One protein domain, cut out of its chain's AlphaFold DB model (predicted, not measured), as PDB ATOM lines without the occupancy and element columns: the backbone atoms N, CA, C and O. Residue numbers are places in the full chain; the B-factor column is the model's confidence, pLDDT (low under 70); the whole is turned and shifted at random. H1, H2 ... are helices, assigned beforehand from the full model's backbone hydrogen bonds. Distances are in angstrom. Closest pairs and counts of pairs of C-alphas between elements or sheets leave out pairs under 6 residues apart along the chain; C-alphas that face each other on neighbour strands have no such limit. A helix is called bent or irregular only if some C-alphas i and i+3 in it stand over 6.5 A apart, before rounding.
ATOM      1  N   ARG A 252     228.724 189.430 112.979       60.56
ATOM      2  CA  ARG A 252     227.260 189.581 113.115       60.56
ATOM      3  C   ARG A 252     226.916 189.409 114.603       60.56
ATOM      4  O   ARG A 252     226.886 188.268 115.058       60.56
ATOM      5  N   PRO A 253     226.651 190.479 115.382       60.56
ATOM      6  CA  PRO A 253     226.608 190.360 116.840       60.56
ATOM      7  C   PRO A 253     225.427 189.481 117.225       60.56
ATOM      8  O   PRO A 253     225.517 188.654 118.115       60.56
ATOM      9  N   ILE A 254     224.355 189.590 116.440       66.12
ATOM     10  CA  ILE A 254     223.192 188.709 116.448       66.12
ATOM     11  C   ILE A 254     223.550 187.227 116.333       66.12
ATOM     12  O   ILE A 254     222.912 186.430 116.998       66.12
ATOM     13  N   GLN A 255     224.555 186.836 115.548       67.38
ATOM     14  CA  GLN A 255     224.969 185.432 115.472       67.38
ATOM     15  C   GLN A 255     225.719 184.983 116.719       67.38
ATOM     16  O   GLN A 255     225.533 183.855 117.158       67.38
ATOM     17  N   ILE A 256     226.533 185.863 117.300       75.44
ATOM     18  CA  ILE A 256     227.251 185.582 118.545       75.44
ATOM     19  C   ILE A 256     226.251 185.466 119.697       75.44
ATOM     20  O   ILE A 256     226.345 184.542 120.493       75.44
ATOM     21  N   TRP A 257     225.258 186.357 119.747       78.25
ATOM     22  CA  TRP A 257     224.168 186.303 120.718       78.25
ATOM     23  C   TRP A 257     223.267 185.082 120.510       78.25
ATOM     24  O   TRP A 257     222.993 184.382 121.477       78.25
ATOM     25  N   ASP A 258     222.846 184.779 119.279       81.88
ATOM     26  CA  ASP A 258     222.029 183.594 118.966       81.88
ATOM     27  C   ASP A 258     222.762 182.305 119.358       81.88
ATOM     28  O   ASP A 258     222.216 181.457 120.063       81.88
ATOM     29  N   TRP A 259     224.045 182.192 119.008       84.69
ATOM     30  CA  TRP A 259     224.869 181.086 119.478       84.69
ATOM     31  C   TRP A 259     224.986 181.055 121.002       84.69
ATOM     32  O   TRP A 259     224.848 179.994 121.603       84.69
ATOM     33  N   PHE A 260     225.214 182.201 121.643       85.81
ATOM     34  CA  PHE A 260     225.385 182.276 123.088       85.81
ATOM     35  C   PHE A 260     224.136 181.803 123.829       85.81
ATOM     36  O   PHE A 260     224.241 181.011 124.765       85.81
ATOM     37  N   PHE A 261     222.955 182.223 123.373       85.25
ATOM     38  CA  PHE A 261     221.684 181.768 123.926       85.25
ATOM     39  C   PHE A 261     221.462 180.271 123.696       85.25
ATOM     40  O   PHE A 261     221.117 179.571 124.646       85.25
ATOM     41  N   ARG A 262     221.743 179.746 122.495       84.50
ATOM     42  CA  ARG A 262     221.661 178.295 122.222       84.50
ATOM     43  C   ARG A 262     222.646 177.483 123.060       84.50
ATOM     44  O   ARG A 262     222.315 176.403 123.537       84.50
ATOM     45  N   SER A 263     223.850 178.006 123.265       84.56
ATOM     46  CA  SER A 263     224.879 177.393 124.102       84.56
ATOM     47  C   SER A 263     224.442 177.376 125.569       84.56
ATOM     48  O   SER A 263     224.519 176.336 126.216       84.56
ATOM     49  N   CYS A 264     223.875 178.477 126.076       84.19
ATOM     50  CA  CYS A 264     223.287 178.528 127.415       84.19
ATOM     51  C   CYS A 264     222.106 177.563 127.571       84.19
ATOM     52  O   CYS A 264     221.962 176.960 128.630       84.19
ATOM     53  N   GLU A 265     221.286 177.375 126.535       84.56
ATOM     54  CA  GLU A 265     220.187 176.409 126.553       84.56
ATOM     55  C   GLU A 265     220.702 174.964 126.631       84.56
ATOM     56  O   GLU A 265     220.280 174.200 127.500       84.56
ATOM     57  N   LEU A 266     221.638 174.584 125.756       84.75
ATOM     58  CA  LEU A 266     222.202 173.231 125.723       84.75
ATOM     59  C   LEU A 266     222.939 172.898 127.022       84.75
ATOM     60  O   LEU A 266     222.698 171.859 127.633       84.75
ATOM     61  N   ASN A 267     223.796 173.808 127.473       84.12
ATOM     62  CA  ASN A 267     224.566 173.639 128.698       84.12
ATOM     63  C   ASN A 267     223.679 173.717 129.944       84.12
ATOM     64  O   ASN A 267     223.903 172.986 130.904       84.12
ATOM     65  N   GLY A 268     222.626 174.535 129.910       83.50
ATOM     66  CA  GLY A 268     221.605 174.582 130.951       83.50
ATOM     67  C   GLY A 268     220.855 173.258 131.085       83.50
ATOM     68  O   GLY A 268     220.661 172.787 132.201       83.50
ATOM     69  N   ARG A 269     220.502 172.604 129.966       82.69
ATOM     70  CA  ARG A 269     219.880 171.265 129.969       82.69
ATOM     71  C   ARG A 269     220.810 170.197 130.547       82.69
ATOM     72  O   ARG A 269     220.344 169.353 131.308       82.69
ATOM     73  N   ILE A 270     222.103 170.250 130.226       84.44
ATOM     74  CA  ILE A 270     223.109 169.325 130.776       84.44
ATOM     75  C   ILE A 270     223.240 169.526 132.290       84.44
ATOM     76  O   ILE A 270     223.076 168.575 133.049       84.44
ATOM     77  N   LEU A 271     223.424 170.767 132.742       83.19
ATOM     78  CA  LEU A 271     223.552 171.096 134.166       83.19
ATOM     79  C   LEU A 271     222.277 170.785 134.967       83.19
ATOM     80  O   LEU A 271     222.353 170.455 136.149       83.19
ATOM     81  N   LEU A 272     221.108 170.852 134.328       82.81
ATOM     82  CA  LEU A 272     219.844 170.406 134.908       82.81
ATOM     83  C   LEU A 272     219.773 168.877 135.014       82.81
ATOM     84  O   LEU A 272     219.336 168.357 136.037       82.81
ATOM     85  N   SER A 273     220.247 168.145 133.999       79.88
ATOM     86  CA  SER A 273     220.313 166.677 134.037       79.88
ATOM     87  C   SER A 273     221.324 166.139 135.057       79.88
ATOM     88  O   SER A 273     221.108 165.077 135.631       79.88
ATOM     89  N   GLU A 274     222.385 166.899 135.335       84.06
ATOM     90  CA  GLU A 274     223.395 166.596 136.357       84.06
ATOM     91  C   GLU A 274     222.969 167.029 137.775       84.06
ATOM     92  O   GLU A 274     223.712 166.830 138.733       84.06
ATOM     93  N   GLY A 275     221.778 167.626 137.933       79.25
ATOM     94  CA  GLY A 275     221.247 168.069 139.228       79.25
ATOM     95  C   GLY A 275     221.938 169.307 139.817       79.25
ATOM     96  O   GLY A 275     221.725 169.634 140.982       79.25
ATOM     97  N   LEU A 276     222.763 170.009 139.033       78.38
ATOM     98  CA  LEU A 276     223.465 171.233 139.441       78.38
ATOM     99  C   LEU A 276     222.560 172.477 139.388       78.38
ATOM    100  O   LEU A 276     222.819 173.464 140.085       78.38
ATOM    101  N   ILE A 277     221.509 172.429 138.563       79.94
ATOM    102  CA  ILE A 277     220.431 173.422 138.496       79.94
ATOM    103  C   ILE A 277     219.122 172.722 138.869       79.94
ATOM    104  O   ILE A 277     218.676 171.825 138.154       79.94
ATOM    105  N   THR A 278     218.493 173.146 139.964       81.06
ATOM    106  CA  THR A 278     217.216 172.584 140.429       81.06
ATOM    107  C   THR A 278     216.034 173.342 139.815       81.06
ATOM    108  O   THR A 278     216.137 174.532 139.518       81.06
ATOM    109  N   ALA A 279     214.879 172.684 139.659       75.94
ATOM    110  CA  ALA A 279     213.644 173.331 139.196       75.94
ATOM    111  C   ALA A 279     213.222 174.525 140.079       75.94
ATOM    112  O   ALA A 279     212.753 175.538 139.565       75.94
ATOM    113  N   GLU A 280     213.498 174.446 141.381       75.56
ATOM    114  CA  GLU A 280     213.278 175.521 142.356       75.56
ATOM    115  C   GLU A 280     214.125 176.775 142.057       75.56
ATOM    116  O   GLU A 280     213.627 177.896 142.150       75.56
ATOM    117  N   ASP A 281     215.382 176.606 141.613       72.75
ATOM    118  CA  ASP A 281     216.263 177.727 141.239       72.75
ATOM    119  C   ASP A 281     215.732 178.461 139.983       72.75
ATOM    120  O   ASP A 281     215.960 179.663 139.812       72.75
ATOM    121  N   MET A 282     215.029 177.750 139.091       74.25
ATOM    122  CA  MET A 282     214.401 178.339 137.901       74.25
ATOM    123  C   MET A 282     213.114 179.087 138.252       74.25
ATOM    124  O   MET A 282     212.899 180.194 137.757       74.25
ATOM    125  N   GLU A 283     212.287 178.526 139.132       76.88
ATOM    126  CA  GLU A 283     211.063 179.175 139.608       76.88
ATOM    127  C   GLU A 283     211.375 180.453 140.403       76.88
ATOM    128  O   GLU A 283     210.744 181.494 140.196       76.88
ATOM    129  N   GLU A 284     212.427 180.435 141.228       75.88
ATOM    130  CA  GLU A 284     212.912 181.630 141.923       75.88
ATOM    131  C   GLU A 284     213.436 182.700 140.947       75.88
ATOM    132  O   GLU A 284     213.211 183.899 141.146       75.88
ATOM    133  N   TYR A 285     214.103 182.294 139.862       75.38
ATOM    134  CA  TYR A 285     214.552 183.232 138.834       75.38
ATOM    135  C   TYR A 285     213.380 183.888 138.097       75.38
ATOM    136  O   TYR A 285     213.400 185.101 137.893       75.38
ATOM    137  N   ILE A 286     212.350 183.121 137.735       75.56
ATOM    138  CA  ILE A 286     211.172 183.630 137.018       75.56
ATOM    139  C   ILE A 286     210.360 184.585 137.903       75.56
ATOM    140  O   ILE A 286     209.903 185.623 137.432       75.56
ATOM    141  N   THR A 287     210.210 184.264 139.191       75.25
ATOM    142  CA  THR A 287     209.382 185.047 140.123       75.25
ATOM    143  C   THR A 287     210.089 186.285 140.680       75.25
ATOM    144  O   THR A 287     209.449 187.320 140.853       75.25
ATOM    145  N   LYS A 288     211.401 186.217 140.957       73.62
ATOM    146  CA  LYS A 288     212.159 187.317 141.592       73.62
ATOM    147  C   LYS A 288     213.166 188.010 140.669       73.62
ATOM    148  O   LYS A 288     213.734 189.031 141.057       73.62
ATOM    149  N   GLY A 289     213.459 187.452 139.493       65.50
ATOM    150  CA  GLY A 289     214.422 187.997 138.523       65.50
ATOM    151  C   GLY A 289     215.888 188.012 138.984       65.50
ATOM    152  O   GLY A 289     216.737 188.594 138.312       65.50
ATOM    153  N   LYS A 290     216.216 187.422 140.145       58.97
ATOM    154  CA  LYS A 290     217.533 187.549 140.805       58.97
ATOM    155  C   LYS A 290     218.093 186.204 141.274       58.97
ATOM    156  O   LYS A 290     218.347 185.995 142.453       58.97
ATOM    157  N   GLY A 291     218.346 185.303 140.334       66.75
ATOM    158  CA  GLY A 291     218.989 184.009 140.591       66.75
ATOM    159  C   GLY A 291     220.457 184.009 140.164       66.75
ATOM    160  O   GLY A 291     220.745 183.851 138.982       66.75
ATOM    161  N   LYS A 292     221.402 184.136 141.111       67.69
ATOM    162  CA  LYS A 292     222.858 184.207 140.827       67.69
ATOM    163  C   LYS A 292     223.395 182.997 140.045       67.69
ATOM    164  O   LYS A 292     224.363 183.129 139.298       67.69
ATOM    165  N   LYS A 293     222.800 181.811 140.226       71.00
ATOM    166  CA  LYS A 293     223.193 180.589 139.505       71.00
ATOM    167  C   LYS A 293     222.860 180.683 138.011       71.00
ATOM    168  O   LYS A 293     223.730 180.437 137.185       71.00
ATOM    169  N   LEU A 294     221.639 181.097 137.674       70.81
ATOM    170  CA  LEU A 294     221.164 181.113 136.291       70.81
ATOM    171  C   LEU A 294     221.605 182.370 135.526       70.81
ATOM    172  O   LEU A 294     221.918 182.279 134.346       70.81
ATOM    173  N   SER A 295     221.691 183.528 136.192       73.00
ATOM    174  CA  SER A 295     222.032 184.792 135.522       73.00
ATOM    175  C   SER A 295     223.527 185.061 135.378       73.00
ATOM    176  O   SER A 295     223.919 185.793 134.476       73.00
ATOM    177  N   ILE A 296     224.366 184.502 136.257       76.81
ATOM    178  CA  ILE A 296     225.810 184.793 136.276       76.81
ATOM    179  C   ILE A 296     226.627 183.525 136.031       76.81
ATOM    180  O   ILE A 296     227.493 183.518 135.159       76.81
ATOM    181  N   LYS A 297     226.358 182.436 136.768       81.19
ATOM    182  CA  LYS A 297     227.209 181.235 136.696       81.19
ATOM    183  C   LYS A 297     227.042 180.461 135.387       81.19
ATOM    184  O   LYS A 297     228.047 180.078 134.800       81.19
ATOM    185  N   LEU A 298     225.810 180.261 134.917       82.81
ATOM    186  CA  LEU A 298     225.541 179.537 133.668       82.81
ATOM    187  C   LEU A 298     226.150 180.243 132.431       82.81
ATOM    188  O   LEU A 298     226.895 179.592 131.695       82.81
ATOM    189  N   PRO A 299     225.946 181.560 132.225       85.12
ATOM    190  CA  PRO A 299     226.575 182.282 131.119       85.12
ATOM    191  C   PRO A 299     228.109 182.272 131.200       85.12
ATOM    192  O   PRO A 299     228.779 182.021 130.199       85.12
ATOM    193  N   ALA A 300     228.682 182.468 132.396       84.12
ATOM    194  CA  ALA A 300     230.133 182.432 132.597       84.12
ATOM    195  C   ALA A 300     230.738 181.052 132.279       84.12
ATOM    196  O   ALA A 300     231.797 180.969 131.655       84.12
ATOM    197  N   TRP A 301     230.049 179.971 132.654       84.44
ATOM    198  CA  TRP A 301     230.468 178.604 132.350       84.44
ATOM    199  C   TRP A 301     230.469 178.321 130.840       84.44
ATOM    200  O   TRP A 301     231.426 177.746 130.322       84.44
ATOM    201  N   CYS A 302     229.458 178.807 130.111       84.31
ATOM    202  CA  CYS A 302     229.379 178.662 128.652       84.31
ATOM    203  C   CYS A 302     230.526 179.389 127.927       84.31
ATOM    204  O   CYS A 302     231.112 178.843 126.989       84.31
ATOM    205  N   ILE A 303     230.887 180.598 128.377       86.31
ATOM    206  CA  ILE A 303     232.019 181.361 127.818       86.31
ATOM    207  C   ILE A 303     233.334 180.632 128.090       86.31
ATOM    208  O   ILE A 303     234.137 180.450 127.175       86.31
ATOM    209  N   LEU A 304     233.542 180.169 129.325       85.94
ATOM    210  CA  LEU A 304     234.750 179.440 129.707       85.94
ATOM    211  C   LEU A 304     234.934 178.169 128.868       85.94
ATOM    212  O   LEU A 304     236.030 177.901 128.377       85.94
ATOM    213  N   GLN A 305     233.863 177.402 128.656       84.12
ATOM    214  CA  GLN A 305     233.921 176.184 127.852       84.12
ATOM    215  C   GLN A 305     234.235 176.480 126.377       84.12
ATOM    216  O   GLN A 305     234.980 175.728 125.747       84.12
ATOM    217  N   CYS A 306     233.720 177.583 125.833       83.62
ATOM    218  CA  CYS A 306     234.032 178.035 124.479       83.62
ATOM    219  C   CYS A 306     235.496 178.459 124.331       83.62
ATOM    220  O   CYS A 306     236.167 178.021 123.395       83.62
ATOM    221  N   LEU A 307     236.025 179.223 125.287       83.81
ATOM    222  CA  LEU A 307     237.437 179.609 125.310       83.81
ATOM    223  C   LEU A 307     238.350 178.380 125.386       83.81
ATOM    224  O   LEU A 307     239.295 178.268 124.609       83.81
ATOM    225  N   LEU A 308     238.024 177.416 126.250       84.12
ATOM    226  CA  LEU A 308     238.785 176.172 126.383       84.12
ATOM    227  C   LEU A 308     238.745 175.315 125.113       84.12
ATOM    228  O   LEU A 308     239.763 174.735 124.737       84.12
ATOM    229  N   ARG A 309     237.591 175.220 124.443       82.62
ATOM    230  CA  ARG A 309     237.477 174.500 123.165       82.62
ATOM    231  C   ARG A 309     238.272 175.190 122.062       82.62
ATOM    232  O   ARG A 309     239.015 174.510 121.365       82.62
ATOM    233  N   SER A 310     238.174 176.514 121.974       83.50
ATOM    234  CA  SER A 310     238.886 177.330 120.982       83.50
ATOM    235  C   SER A 310     240.405 177.225 121.147       83.50
ATOM    236  O   SER A 310     241.122 177.043 120.164       83.50
ATOM    237  N   ALA A 311     240.883 177.255 122.397       81.38
ATOM    238  CA  ALA A 311     242.293 177.080 122.734       81.38
ATOM    239  C   ALA A 311     242.796 175.663 122.412       81.38
ATOM    240  O   ALA A 311     243.883 175.505 121.870       81.38
ATOM    241  N   LYS A 312     241.994 174.622 122.688       84.38
ATOM    242  CA  LYS A 312     242.346 173.237 122.326       84.38
ATOM    243  C   LYS A 312     242.406 173.001 120.816       84.38
ATOM    244  O   LYS A 312     243.127 172.110 120.384       84.38
ATOM    245  N   SER A 313     241.639 173.754 120.033       81.44
ATOM    246  CA  SER A 313     241.608 173.659 118.569       81.44
ATOM    247  C   SER A 313     242.618 174.562 117.851       81.44
ATOM    248  O   SER A 313     242.576 174.614 116.627       81.44
ATOM    249  N   ASP A 314     243.464 175.295 118.588       76.06
ATOM    250  CA  ASP A 314     244.417 176.291 118.062       76.06
ATOM    251  C   ASP A 314     243.787 177.265 117.045       76.06
ATOM    252  O   ASP A 314     244.314 177.575 115.979       76.06
TER     253      ASP A 314
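AT A GLANCE: This is residues 252 to 314 of the 320 residues of an uncharacterized protein of Panicum hallii (UniProt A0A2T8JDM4). Two long helices, H1 and H3, cross near their middles as an X, and the short helix H2 sits at one end of the model, packed on residues 293 to 294 of H3. Residues 252 to 259, mostly in H1, and residues 307 to 314, mostly in H3, stick out as two free arms of the X. The printed part has 63 residues with three named helices, H1, H2 and H3 in chain order, and no named strand; the class is all helix. It is only just loose, close to compact, with a radius of gyration of the C-alphas of 13.0 A, and only just elongated, spanning 40 by 27 by 15 A.

IN THESE COORDINATES: Find C-alpha 253 at (226.608, 190.360, 116.840); from there H1 runs through residues 253 to 273, 29.9 A long. H3, residues 292 to 312, runs 29.0 A to C-alpha 312 at (242.346, 173.237, 122.326). It is irregular, but only just: C-alphas 295 and 298 are 6.6 A apart. H2, residues 279 to 288, is 14.3 A long.

HOW THE PARTS SIT: Look first at Cys 264 and Pro 299, whose C-alphas, 6.2 A apart, are the closest of H1 and H3. These helices touch, through residues 260 to 268 of H1 and 298 to 302 of H3 alone, and stand about perpendicular at 72 degrees, only just beyond a steep tilt. H2 touches H3 at Tyr 285 and Leu 294, their closest C-alphas, 7.4 A apart; they run opposite ways at a steep tilt of 63 degrees. H1 and H2 are only just apart, at 8.1 A. In H1 and H2 every O i to N i+4 pair is within hydrogen-bond range; in H3, 15 of 17 are.

THE WHOLE: The C-alphas of Thr 287 and Asp 314 are the two farthest apart, at 42.3 A. The printed part has no cut, and both links are tight. Look for pLDDT under 70 at residues 252 to 255 and 289 to 292; the mean of the printed part is 78.6.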